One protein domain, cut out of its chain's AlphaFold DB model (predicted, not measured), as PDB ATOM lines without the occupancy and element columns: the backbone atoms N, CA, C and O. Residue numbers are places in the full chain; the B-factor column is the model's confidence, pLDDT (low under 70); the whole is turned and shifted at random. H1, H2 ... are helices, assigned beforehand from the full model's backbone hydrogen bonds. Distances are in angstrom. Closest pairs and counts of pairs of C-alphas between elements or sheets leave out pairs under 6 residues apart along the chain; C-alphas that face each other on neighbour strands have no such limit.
ATOM      1  N   LYS A   2       4.294 -32.136  23.194       70.25
ATOM      2  CA  LYS A   2       5.363 -31.294  23.794       70.25
ATOM      3  C   LYS A   2       6.636 -31.152  22.940       70.25
ATOM      4  O   LYS A   2       7.106 -30.047  22.703       70.25
ATOM      5  N   TYR A   3       7.176 -32.272  22.464       82.94
ATOM      6  CA  TYR A   3       8.452 -32.289  21.741       82.94
ATOM      7  C   TYR A   3       8.361 -31.746  20.311       82.94
ATOM      8  O   TYR A   3       9.360 -31.282  19.777       82.94
ATOM      9  N   ILE A   4       7.168 -31.750  19.711       83.12
ATOM     10  CA  ILE A   4       6.947 -31.250  18.346       83.12
ATOM     11  C   ILE A   4       7.103 -29.729  18.321       83.12
ATOM     12  O   ILE A   4       7.796 -29.195  17.464       83.12
ATOM     13  N   ILE A   5       6.521 -29.038  19.303       81.19
ATOM     14  CA  ILE A   5       6.629 -27.578  19.436       81.19
ATOM     15  C   ILE A   5       8.093 -27.177  19.643       81.19
ATOM     16  O   ILE A   5       8.586 -26.260  18.993       81.19
ATOM     17  N   LEU A   6       8.809 -27.911  20.499       83.31
ATOM     18  CA  LEU A   6      10.226 -27.665  20.756       83.31
ATOM     19  C   LEU A   6      11.076 -27.875  19.493       83.31
ATOM     20  O   LEU A   6      11.946 -27.062  19.195       83.31
ATOM     21  N   LEU A   7      10.775 -28.912  18.710       85.06
ATOM     22  CA  LEU A   7      11.460 -29.202  17.452       85.06
ATOM     23  C   LEU A   7      11.199 -28.126  16.383       85.06
ATOM     24  O   LEU A   7      12.136 -27.707  15.708       85.06
ATOM     25  N   ILE A   8       9.969 -27.609  16.283       82.00
ATOM     26  CA  ILE A   8       9.627 -26.487  15.390       82.00
ATOM     27  C   ILE A   8      10.419 -25.228  15.764       82.00
ATOM     28  O   ILE A   8      10.961 -24.563  14.883       82.00
ATOM     29  N   ILE A   9      10.530 -24.919  17.059       80.75
ATOM     30  CA  ILE A   9      11.304 -23.764  17.536       80.75
ATOM     31  C   ILE A   9      12.782 -23.919  17.170       80.75
ATOM     32  O   ILE A   9      13.371 -22.993  16.616       80.75
ATOM     33  N   VAL A  10      13.373 -25.093  17.419       82.81
ATOM     34  CA  VAL A  10      14.781 -25.367  17.082       82.81
ATOM     35  C   VAL A  10      15.026 -25.205  15.580       82.81
ATOM     36  O   VAL A  10      15.970 -24.521  15.189       82.81
ATOM     37  N   ILE A  11      14.159 -25.765  14.733       84.06
ATOM     38  CA  ILE A  11      14.279 -25.636  13.273       84.06
ATOM     39  C   ILE A  11      14.153 -24.174  12.835       84.06
ATOM     40  O   ILE A  11      14.946 -23.720  12.013       84.06
ATOM     41  N   ALA A  12      13.209 -23.417  13.396       80.81
ATOM     42  CA  ALA A  12      13.030 -22.008  13.061       80.81
ATOM     43  C   ALA A  12      14.251 -21.157  13.439       80.81
ATOM     44  O   ALA A  12      14.703 -20.335  12.640       80.81
ATOM     45  N   VAL A  13      14.823 -21.382  14.626       78.00
ATOM     46  CA  VAL A  13      16.038 -20.686  15.076       78.00
ATOM     47  C   VAL A  13      17.220 -21.015  14.164       78.00
ATOM     48  O   VAL A  13      17.932 -20.105  13.739       78.00
ATOM     49  N   LEU A  14      17.409 -22.293  13.817       80.88
ATOM     50  CA  LEU A  14      18.464 -22.709  12.891       80.88
ATOM     51  C   LEU A  14      18.265 -22.078  11.508       80.88
ATOM     52  O   LEU A  14      19.203 -21.499  10.964       80.88
ATOM     53  N   TYR A  15      17.048 -22.114  10.964       80.56
ATOM     54  CA  TYR A  15      16.729 -21.508   9.673       80.56
ATOM     55  C   TYR A  15      17.063 -20.010   9.645       80.56
ATOM     56  O   TYR A  15      17.782 -19.561   8.753       80.56
ATOM     57  N   VAL A  16      16.609 -19.238  10.639       75.56
ATOM     58  CA  VAL A  16      16.892 -17.795  10.730       75.56
ATOM     59  C   VAL A  16      18.395 -17.529  10.885       75.56
ATOM     60  O   VAL A  16      18.921 -16.627  10.234       75.56
ATOM     61  N   HIS A  17      19.108 -18.343  11.672       74.56
ATOM     62  CA  HIS A  17      20.559 -18.225  11.841       74.56
ATOM     63  C   HIS A  17      21.325 -18.435  10.525       74.56
ATOM     64  O   HIS A  17      22.214 -17.650  10.192       74.56
ATOM     65  N   TYR A  18      20.970 -19.464   9.748       75.38
ATOM     66  CA  TYR A  18      21.620 -19.748   8.465       75.38
ATOM     67  C   TYR A  18      21.168 -18.813   7.333       75.38
ATOM     68  O   TYR A  18      21.907 -18.640   6.363       75.38
ATOM     69  N   ARG A  19      19.996 -18.177   7.459       75.25
ATOM     70  CA  ARG A  19      19.482 -17.177   6.506       75.25
ATOM     71  C   ARG A  19      20.307 -15.885   6.503       75.25
ATOM     72  O   ARG A  19      20.399 -15.223   5.468       75.25
ATOM     73  N   GLY A  20      20.893 -15.509   7.640       69.50
ATOM     74  CA  GLY A  20      21.736 -14.320   7.767       69.50
ATOM     75  C   GLY A  20      23.132 -14.523   7.168       69.50
ATOM     76  O   GLY A  20      23.851 -15.449   7.545       69.50
ATOM     77  N   ARG A  21      23.553 -13.635   6.254       65.75
ATOM     78  CA  ARG A  21      24.934 -13.628   5.723       65.75
ATOM     79  C   ARG A  21      25.950 -13.054   6.716       65.75
ATOM     80  O   ARG A  21      27.081 -13.525   6.758       65.75
ATOM     81  N   VAL A  22      25.542 -12.074   7.525       67.19
ATOM     82  CA  VAL A  22      26.330 -11.519   8.636       67.19
ATOM     83  C   VAL A  22      25.807 -12.134   9.928       67.19
ATOM     84  O   VAL A  22      24.632 -11.981  10.255       67.19
ATOM     85  N   ARG A  23      26.662 -12.874  10.634       67.19
ATOM     86  CA  ARG A  23      26.272 -13.636  11.825       67.19
ATOM     87  C   ARG A  23      26.768 -12.937  13.080       67.19
ATOM     88  O   ARG A  23      27.950 -12.615  13.193       67.19
ATOM     89  N   TYR A  24      25.872 -12.739  14.038       63.16
ATOM     90  CA  TYR A  24      26.252 -12.312  15.377       63.16
ATOM     91  C   TYR A  24      26.880 -13.478  16.155       63.16
ATOM     92  O   TYR A  24      26.608 -14.648  15.884       63.16
ATOM     93  N   ARG A  25      27.728 -13.173  17.149       67.88
ATOM     94  CA  ARG A  25      28.203 -14.189  18.108       67.88
ATOM     95  C   ARG A  25      27.000 -14.788  18.841       67.88
ATOM     96  O   ARG A  25      26.086 -14.056  19.213       67.88
ATOM     97  N   PHE A  26      27.063 -16.093  19.110       62.22
ATOM     98  CA  PHE A  26      26.005 -16.903  19.733       62.22
ATOM     99  C   PHE A  26      25.298 -16.210  20.916       62.22
ATOM    100  O   PHE A  26      24.074 -16.129  20.953       62.22
ATOM    101  N   TRP A  27      26.070 -15.608  21.827       59.03
ATOM    102  CA  TRP A  27      25.551 -14.900  23.003       59.03
ATOM    103  C   TRP A  27      24.783 -13.612  22.688       59.03
ATOM    104  O   TRP A  27      23.800 -13.303  23.355       59.03
ATOM    105  N   ARG A  28      25.193 -12.870  21.653       65.31
ATOM    106  CA  ARG A  28      24.494 -11.652  21.222       65.31
ATOM    107  C   ARG A  28      23.205 -11.993  20.478       65.31
ATOM    108  O   ARG A  28      22.229 -11.277  20.623       65.31
ATOM    109  N   GLN A  29      23.184 -13.110  19.753       61.84
ATOM    110  CA  GLN A  29      21.991 -13.588  19.058       61.84
ATOM    111  C   GLN A  29      20.916 -14.091  20.031       61.84
ATOM    112  O   GLN A  29      19.735 -13.840  19.819       61.84
ATOM    113  N   LEU A  30      21.307 -14.768  21.116       64.00
ATOM    114  CA  LEU A  30      20.350 -15.271  22.107       64.00
ATOM    115  C   LEU A  30      19.676 -14.144  22.908       64.00
ATOM    116  O   LEU A  30      18.527 -14.287  23.311       64.00
ATOM    117  N   SER A  31      20.378 -13.026  23.104       62.03
ATOM    118  CA  SER A  31      19.844 -11.832  23.773       62.03
ATOM    119  C   SER A  31      19.025 -10.925  22.848       62.03
ATOM    120  O   SER A  31      18.443  -9.953  23.327       62.03
ATOM    121  N   ASP A  32      19.005 -11.194  21.541       62.88
ATOM    122  CA  ASP A  32      18.278 -10.377  20.577       62.88
ATOM    123  C   ASP A  32      16.813 -10.833  20.482       62.88
ATOM    124  O   ASP A  32      16.515 -12.025  20.341       62.88
ATOM    125  N   HIS A  33      15.881  -9.880  20.531       61.88
ATOM    126  CA  HIS A  33      14.437 -10.141  20.507       61.88
ATOM    127  C   HIS A  33      13.996 -10.909  19.249       61.88
ATOM    128  O   HIS A  33      13.001 -11.639  19.276       61.88
ATOM    129  N   SER A  34      14.756 -10.804  18.153       60.88
ATOM    130  CA  SER A  34      14.500 -11.528  16.904       60.88
ATOM    131  C   SER A  34      14.594 -13.056  17.027       60.88
ATOM    132  O   SER A  34      13.983 -13.763  16.225       60.88
ATOM    133  N   THR A  35      15.308 -13.586  18.027       66.06
ATOM    134  CA  THR A  35      15.412 -15.039  18.253       66.06
ATOM    135  C   THR A  35      14.135 -15.610  18.869       66.06
ATOM    136  O   THR A  35      13.736 -16.725  18.537       66.06
ATOM    137  N   PHE A  36      13.434 -14.832  19.699       69.69
ATOM    138  CA  PHE A  36      12.151 -15.247  20.276       69.69
ATOM    139  C   PHE A  36      11.035 -15.278  19.223       69.69
ATOM    140  O   PHE A  36      10.206 -16.184  19.204       69.69
ATOM    141  N   THR A  37      11.053 -14.324  18.289       76.38
ATOM    142  CA  THR A  37      10.092 -14.256  17.177       76.38
ATOM    143  C   THR A  37      10.514 -15.086  15.960       76.38
ATOM    144  O   THR A  37       9.818 -15.083  14.947       76.38
ATOM    145  N   ALA A  38      11.607 -15.854  16.047       76.81
ATOM    146  CA  ALA A  38      12.133 -16.660  14.945       76.81
ATOM    147  C   ALA A  38      11.121 -17.646  14.323       76.81
ATOM    148  O   ALA A  38      11.130 -17.758  13.099       76.81
ATOM    149  N   PRO A  39      10.220 -18.323  15.071       76.62
ATOM    150  CA  PRO A  39       9.185 -19.171  14.467       76.62
ATOM    151  C   PRO A  39       8.190 -18.388  13.604       76.62
ATOM    152  O   PRO A  39       7.855 -18.823  12.505       76.62
ATOM    153  N   LEU A  40       7.770 -17.207  14.068       77.88
ATOM    154  CA  LEU A  40       6.877 -16.319  13.319       77.88
ATOM    155  C   LEU A  40       7.589 -15.745  12.091       77.88
ATOM    156  O   LEU A  40       7.066 -15.822  10.983       77.88
ATOM    157  N   ASN A  41       8.817 -15.255  12.264       77.44
ATOM    158  CA  ASN A  41       9.635 -14.729  11.174       77.44
ATOM    159  C   ASN A  41       9.947 -15.812  10.137       77.44
ATOM    160  O   ASN A  41       9.830 -15.568   8.944       77.44
ATOM    161  N   GLY A  42      10.294 -17.023  10.576       77.31
ATOM    162  CA  GLY A  42      10.548 -18.174   9.712       77.31
ATOM    163  C   GLY A  42       9.324 -18.551   8.882       77.31
ATOM    164  O   GLY A  42       9.453 -18.752   7.677       77.31
ATOM    165  N   PHE A  43       8.135 -18.555   9.495       81.75
ATOM    166  CA  PHE A  43       6.875 -18.727   8.774       81.75
ATOM    167  C   PHE A  43       6.679 -17.609   7.740       81.75
ATOM    168  O   PHE A  43       6.515 -17.890   6.557       81.75
ATOM    169  N   MET A  44       6.798 -16.338   8.138       80.44
ATOM    170  CA  MET A  44       6.684 -15.204   7.212       80.44
ATOM    171  C   MET A  44       7.687 -15.288   6.057       80.44
ATOM    172  O   MET A  44       7.327 -15.015   4.919       80.44
ATOM    173  N   TYR A  45       8.929 -15.694   6.313       80.00
ATOM    174  CA  TYR A  45       9.959 -15.849   5.288       80.00
ATOM    175  C   TYR A  45       9.675 -16.996   4.322       80.00
ATOM    176  O   TYR A  45       9.995 -16.859   3.146       80.00
ATOM    177  N   LEU A  46       9.074 -18.094   4.792       80.00
ATOM    178  CA  LEU A  46       8.706 -19.229   3.947       80.00
ATOM    179  C   LEU A  46       7.591 -18.864   2.953       80.00
ATOM    180  O   LEU A  46       7.595 -19.346   1.825       80.00
ATOM    181  N   PHE A  47       6.665 -17.992   3.361       81.94
ATOM    182  CA  PHE A  47       5.539 -17.548   2.529       81.94
ATOM    183  C   PHE A  47       5.759 -16.189   1.845       81.94
ATOM    184  O   PHE A  47       4.945 -15.777   1.018       81.94
ATOM    185  N   SER A  48       6.847 -15.481   2.158       80.62
ATOM    186  CA  SER A  48       7.143 -14.179   1.562       80.62
ATOM    187  C   SER A  48       7.738 -14.330   0.165       80.62
ATOM    188  O   SER A  48       8.702 -15.061  -0.052       80.62
ATOM    189  N   ARG A  49       7.184 -13.573  -0.785       77.38
ATOM    190  CA  ARG A  49       7.712 -13.437  -2.153       77.38
ATOM    191  C   ARG A  49       8.803 -12.365  -2.271       77.38
ATOM    192  O   ARG A  49       9.350 -12.178  -3.353       77.38
ATOM    193  N   VAL A  50       9.100 -11.646  -1.185       80.94
ATOM    194  CA  VAL A  50      10.085 -10.557  -1.185       80.94
ATOM    195  C   VAL A  50      11.501 -11.148  -1.199       80.94
ATOM    196  O   VAL A  50      11.813 -11.993  -0.353       80.94
ATOM    197  N   PRO A  51      12.375 -10.722  -2.129       80.62
ATOM    198  CA  PRO A  51      13.735 -11.236  -2.200       80.62
ATOM    199  C   PRO A  51      14.534 -10.863  -0.948       80.62
ATOM    200  O   PRO A  51      14.397  -9.776  -0.393       80.62
ATOM    201  N   ASN A  52      15.417 -11.764  -0.514       79.19
ATOM    202  CA  ASN A  52      16.345 -11.516   0.592       79.19
ATOM    203  C   ASN A  52      17.576 -10.724   0.103       79.19
ATOM    204  O   ASN A  52      18.707 -11.210   0.175       79.19
ATOM    205  N   THR A  53      17.344  -9.542  -0.474       81.38
ATOM    206  CA  THR A  53      18.391  -8.624  -0.944       81.38
ATOM    207  C   THR A  53      18.403  -7.350  -0.097       81.38
ATOM    208  O   THR A  53      17.335  -6.856   0.257       81.38
ATOM    209  N   PRO A  54      19.586  -6.785   0.225       81.38
ATOM    210  CA  PRO A  54      19.675  -5.548   1.010       81.38
ATOM    211  C   PRO A  54      18.987  -4.361   0.331       81.38
ATOM    212  O   PRO A  54      18.398  -3.518   0.996       81.38
ATOM    213  N   TYR A  55      19.057  -4.326  -1.000       84.19
ATOM    214  CA  TYR A  55      18.388  -3.335  -1.826       84.19
ATOM    215  C   TYR A  55      17.328  -4.022  -2.675       84.19
ATOM    216  O   TYR A  55      17.574  -5.046  -3.323       84.19
ATOM    217  N   LEU A  56      16.135  -3.452  -2.631       88.31
ATOM    218  CA  LEU A  56      15.003  -3.848  -3.443       88.31
ATOM    219  C   LEU A  56      15.025  -3.018  -4.728       88.31
ATOM    220  O   LEU A  56      15.387  -1.843  -4.710       88.31
ATOM    221  N   ARG A  57      14.679  -3.641  -5.854       88.81
ATOM    222  CA  ARG A  57      14.647  -2.935  -7.135       88.81
ATOM    223  C   ARG A  57      13.477  -1.943  -7.180       88.81
ATOM    224  O   ARG A  57      12.391  -2.320  -6.729       88.81
ATOM    225  N   PRO A  58      13.656  -0.737  -7.749       85.19
ATOM    226  CA  PRO A  58      12.588   0.256  -7.871       85.19
ATOM    227  C   PRO A  58      11.338  -0.265  -8.586       85.19
ATOM    228  O   PRO A  58      10.232   0.109  -8.221       85.19
ATOM    229  N   GLU A  59      11.493  -1.189  -9.541       88.00
ATOM    230  CA  GLU A  59      10.361  -1.782 -10.274       88.00
ATOM    231  C   GLU A  59       9.375  -2.554  -9.380       88.00
ATOM    232  O   GLU A  59       8.252  -2.825  -9.798       88.00
ATOM    233  N   MET A  60       9.772  -2.921  -8.154       88.62
ATOM    234  CA  MET A  60       8.869  -3.561  -7.189       88.62
ATOM    235  C   MET A  60       7.926  -2.569  -6.498       88.62
ATOM    236  O   MET A  60       7.015  -3.010  -5.802       88.62
ATOM    237  N   PHE A  61       8.133  -1.267  -6.703       91.44
ATOM    238  CA  PHE A  61       7.362  -0.178  -6.109       91.44
ATOM    239  C   PHE A  61       6.873   0.778  -7.209       91.44
ATOM    240  O   PHE A  61       7.372   1.904  -7.321       91.44
ATOM    241  N   PRO A  62       5.933   0.348  -8.074       91.56
ATOM    242  CA  PRO A  62       5.416   1.179  -9.164       91.56
ATOM    243  C   PRO A  62       4.821   2.508  -8.675       91.56
ATOM    244  O   PRO A  62       4.863   3.505  -9.390       91.56
ATOM    245  N   GLU A  63       4.326   2.558  -7.440       92.56
ATOM    246  CA  GLU A  63       3.832   3.765  -6.782       92.56
ATOM    247  C   GLU A  63       4.900   4.855  -6.612       92.56
ATOM    248  O   GLU A  63       4.564   6.035  -6.577       92.56
ATOM    249  N   LEU A  64       6.188   4.500  -6.563       93.06
ATOM    250  CA  LEU A  64       7.281   5.473  -6.483       93.06
ATOM    251  C   LEU A  64       7.620   6.089  -7.845       93.06
ATOM    252  O   LEU A  64       8.323   7.101  -7.895       93.06
ATOM    253  N   ALA A  65       7.115   5.526  -8.948       93.69
ATOM    254  CA  ALA A  65       7.402   6.026 -10.288       93.69
ATOM    255  C   ALA A  65       6.934   7.476 -10.467       93.69
ATOM    256  O   ALA A  65       7.643   8.268 -11.080       93.69
ATOM    257  N   ILE A  66       5.793   7.855  -9.881       94.69
ATOM    258  CA  ILE A  66       5.284   9.232  -9.970       94.69
ATOM    259  C   ILE A  66       6.228  10.237  -9.298       94.69
ATOM    260  O   ILE A  66       6.460  11.319  -9.835       94.69
ATOM    261  N   LEU A  67       6.831   9.861  -8.167       94.19
ATOM    262  CA  LEU A  67       7.813  10.688  -7.467       94.19
ATOM    263  C   LEU A  67       9.111  10.786  -8.271       94.19
ATOM    264  O   LEU A  67       9.672  11.869  -8.402       94.19
ATOM    265  N   GLN A  68       9.557   9.672  -8.857       92.56
ATOM    266  CA  GLN A  68      10.734   9.657  -9.726       92.56
ATOM    267  C   GLN A  68      10.532  10.435 -11.024       92.56
ATOM    268  O   GLN A  68      11.499  10.955 -11.553       92.56
ATOM    269  N   GLN A  69       9.318  10.517 -11.563       96.00
ATOM    270  CA  GLN A  69       9.044  11.283 -12.782       96.00
ATOM    271  C   GLN A  69       8.974  12.788 -12.516       96.00
ATOM    272  O   GLN A  69       9.370  13.574 -13.370       96.00
ATOM    273  N   ASN A  70       8.505  13.188 -11.331       96.81
ATOM    274  CA  ASN A  70       8.290  14.591 -10.968       96.81
ATOM    275  C   ASN A  70       9.370  15.141 -10.019       96.81
ATOM    276  O   ASN A  70       9.169  16.178  -9.386       96.81
ATOM    277  N   TRP A  71      10.521  14.470  -9.900       96.88
ATOM    278  CA  TRP A  71      11.551  14.833  -8.921       96.88
ATOM    279  C   TRP A  71      12.114  16.244  -9.128       96.88
ATOM    280  O   TRP A  71      12.451  16.904  -8.148       96.88
ATOM    281  N   GLN A  72      12.197  16.730 -10.374       97.81
ATOM    282  CA  GLN A  72      12.641  18.097 -10.654       97.81
ATOM    283  C   GLN A  72      11.629  19.124 -10.152       97.81
ATOM    284  O   GLN A  72      12.040  20.092  -9.533       97.81
ATOM    285  N   VAL A  73      10.327  18.884 -10.351       97.06
ATOM    286  CA  VAL A  73       9.265  19.784  -9.870       97.06
ATOM    287  C   VAL A  73       9.317  19.880  -8.350       97.06
ATOM    288  O   VAL A  73       9.411  20.974  -7.808       97.06
ATOM    289  N   ILE A  74       9.383  18.733  -7.666       95.94
ATOM    290  CA  ILE A  74       9.491  18.669  -6.201       95.94
ATOM    291  C   ILE A  74      10.752  19.398  -5.708       95.94
ATOM    292  O   ILE A  74      10.712  20.144  -4.730       95.94
ATOM    293  N   ARG A  75      11.892  19.193  -6.383       95.81
ATOM    294  CA  ARG A  75      13.150  19.879  -6.057       95.81
ATOM    295  C   ARG A  75      13.021  21.388  -6.238       95.81
ATOM    296  O   ARG A  75      13.461  22.132  -5.367       95.81
ATOM    297  N   ASP A  76      12.471  21.830  -7.361       96.56
ATOM    298  CA  ASP A  76      12.390  23.244  -7.715       96.56
ATOM    299  C   ASP A  76      11.412  23.980  -6.782       96.56
ATOM    300  O   ASP A  76      11.729  25.075  -6.316       96.56
ATOM    301  N   GLU A  77      10.300  23.345  -6.393       93.56
ATOM    302  CA  GLU A  77       9.408  23.824  -5.326       93.56
ATOM    303  C   GLU A  77      10.147  23.956  -3.986       93.56
ATOM    304  O   GLU A  77      10.056  24.992  -3.324       93.56
ATOM    305  N   GLY A  78      10.931  22.945  -3.602       92.75
ATOM    306  CA  GLY A  78      11.727  22.972  -2.373       92.75
ATOM    307  C   GLY A  78      12.772  24.094  -2.356       92.75
ATOM    308  O   GLY A  78      12.900  24.807  -1.359       92.75
ATOM    309  N   LEU A  79      13.484  24.297  -3.468       94.12
ATOM    310  CA  LEU A  79      14.451  25.388  -3.617       94.12
ATOM    311  C   LEU A  79      13.770  26.757  -3.562       94.12
ATOM    312  O   LEU A  79      14.296  27.675  -2.934       94.12
ATOM    313  N   HIS A  80      12.595  26.893  -4.176       92.44
ATOM    314  CA  HIS A  80      11.829  28.131  -4.133       92.44
ATOM    315  C   HIS A  80      11.369  28.468  -2.706       92.44
ATOM    316  O   HIS A  80      11.558  29.592  -2.245       92.44
ATOM    317  N   LEU A  81      10.848  27.485  -1.963       89.88
ATOM    318  CA  LEU A  81      10.470  27.659  -0.554       89.88
ATOM    319  C   LEU A  81      11.662  28.037   0.334       89.88
ATOM    320  O   LEU A  81      11.523  28.871   1.229       89.88
ATOM    321  N   GLN A  82      12.835  27.453   0.072       88.94
ATOM    322  CA  GLN A  82      14.071  27.789   0.777       88.94
ATOM    323  C   GLN A  82      14.508  29.236   0.503       88.94
ATOM    324  O   GLN A  82      14.887  29.942   1.434       88.94
ATOM    325  N   GLN A  83      14.434  29.694  -0.752       87.50
ATOM    326  CA  GLN A  83      14.759  31.077  -1.134       87.50
ATOM    327  C   GLN A  83      13.814  32.105  -0.510       87.50
ATOM    328  O   GLN A  83      14.229  33.221  -0.214       87.50
ATOM    329  N   LEU A  84      12.552  31.733  -0.309       85.56
ATOM    330  CA  LEU A  84      11.554  32.588   0.328       85.56
ATOM    331  C   LEU A  84      11.698  32.664   1.862       85.56
ATOM    332  O   LEU A  84      10.874  33.321   2.492       85.56
ATOM    333  N   GLU A  85      12.677  31.974   2.469       75.56
ATOM    334  CA  GLU A  85      12.840  31.820   3.930       75.56
ATOM    335  C   GLU A  85      11.554  31.352   4.649       75.56
ATOM    336  O   GLU A  85      11.386  31.521   5.856       75.56
TER     337      GLU A  85
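Overview. This is residues 2 to 85 of the 89 residues of the protein "Lipid A hydroxylase LpxO" of Escherichia coli (UniProt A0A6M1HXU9). A loose head, where H4 packs on H1 with short H2 and H3 nearby, is joined by the unnamed stretch 48 to 61 to a free-standing arm of H5 and H6. The 84 printed residues have six named helices, H1 to H6 in order, and no named strand: all helix, extended, radius of gyration of the C-alphas 21.4 A. The spans are 67 by 27 by 22 A, a rod.

Arrangement. Begin at H1, residues 2 to 19, whose residues 8 to 16 alone touch H4, residues 38 to 47; the closest C-alphas, of Ala 12 and Pro 39, are 5.0 A apart. They run the same way at a steep tilt of 68 degrees, only just short of about perpendicular. H3, residues 33 to 36, is close to H1 but not clearly touching, the closest C-alphas, Val 13 and Thr 35, 6.5 A apart. H2, residues 26 to 30, is apart from H1. H5, residues 62 to 69, and H6, residues 71 to 83, meet only through their link. O i to N i+4 pairs are within hydrogen-bond range throughout H2, H4 and H6, in 13 of 14 in H1 and 2 of 4 in H5; H3 is too short.

Along the chain. Find C-alpha 2 at (5.363, -31.294, 23.794); H1 runs 26.4 A from there. H6 runs 18.3 A to C-alpha 83 at (14.759, 31.077, -1.134).

Size, cuts and confidence. The printed part has no cut; H4 to H5 is a long link. Residues 20 to 36 have pLDDT under 70.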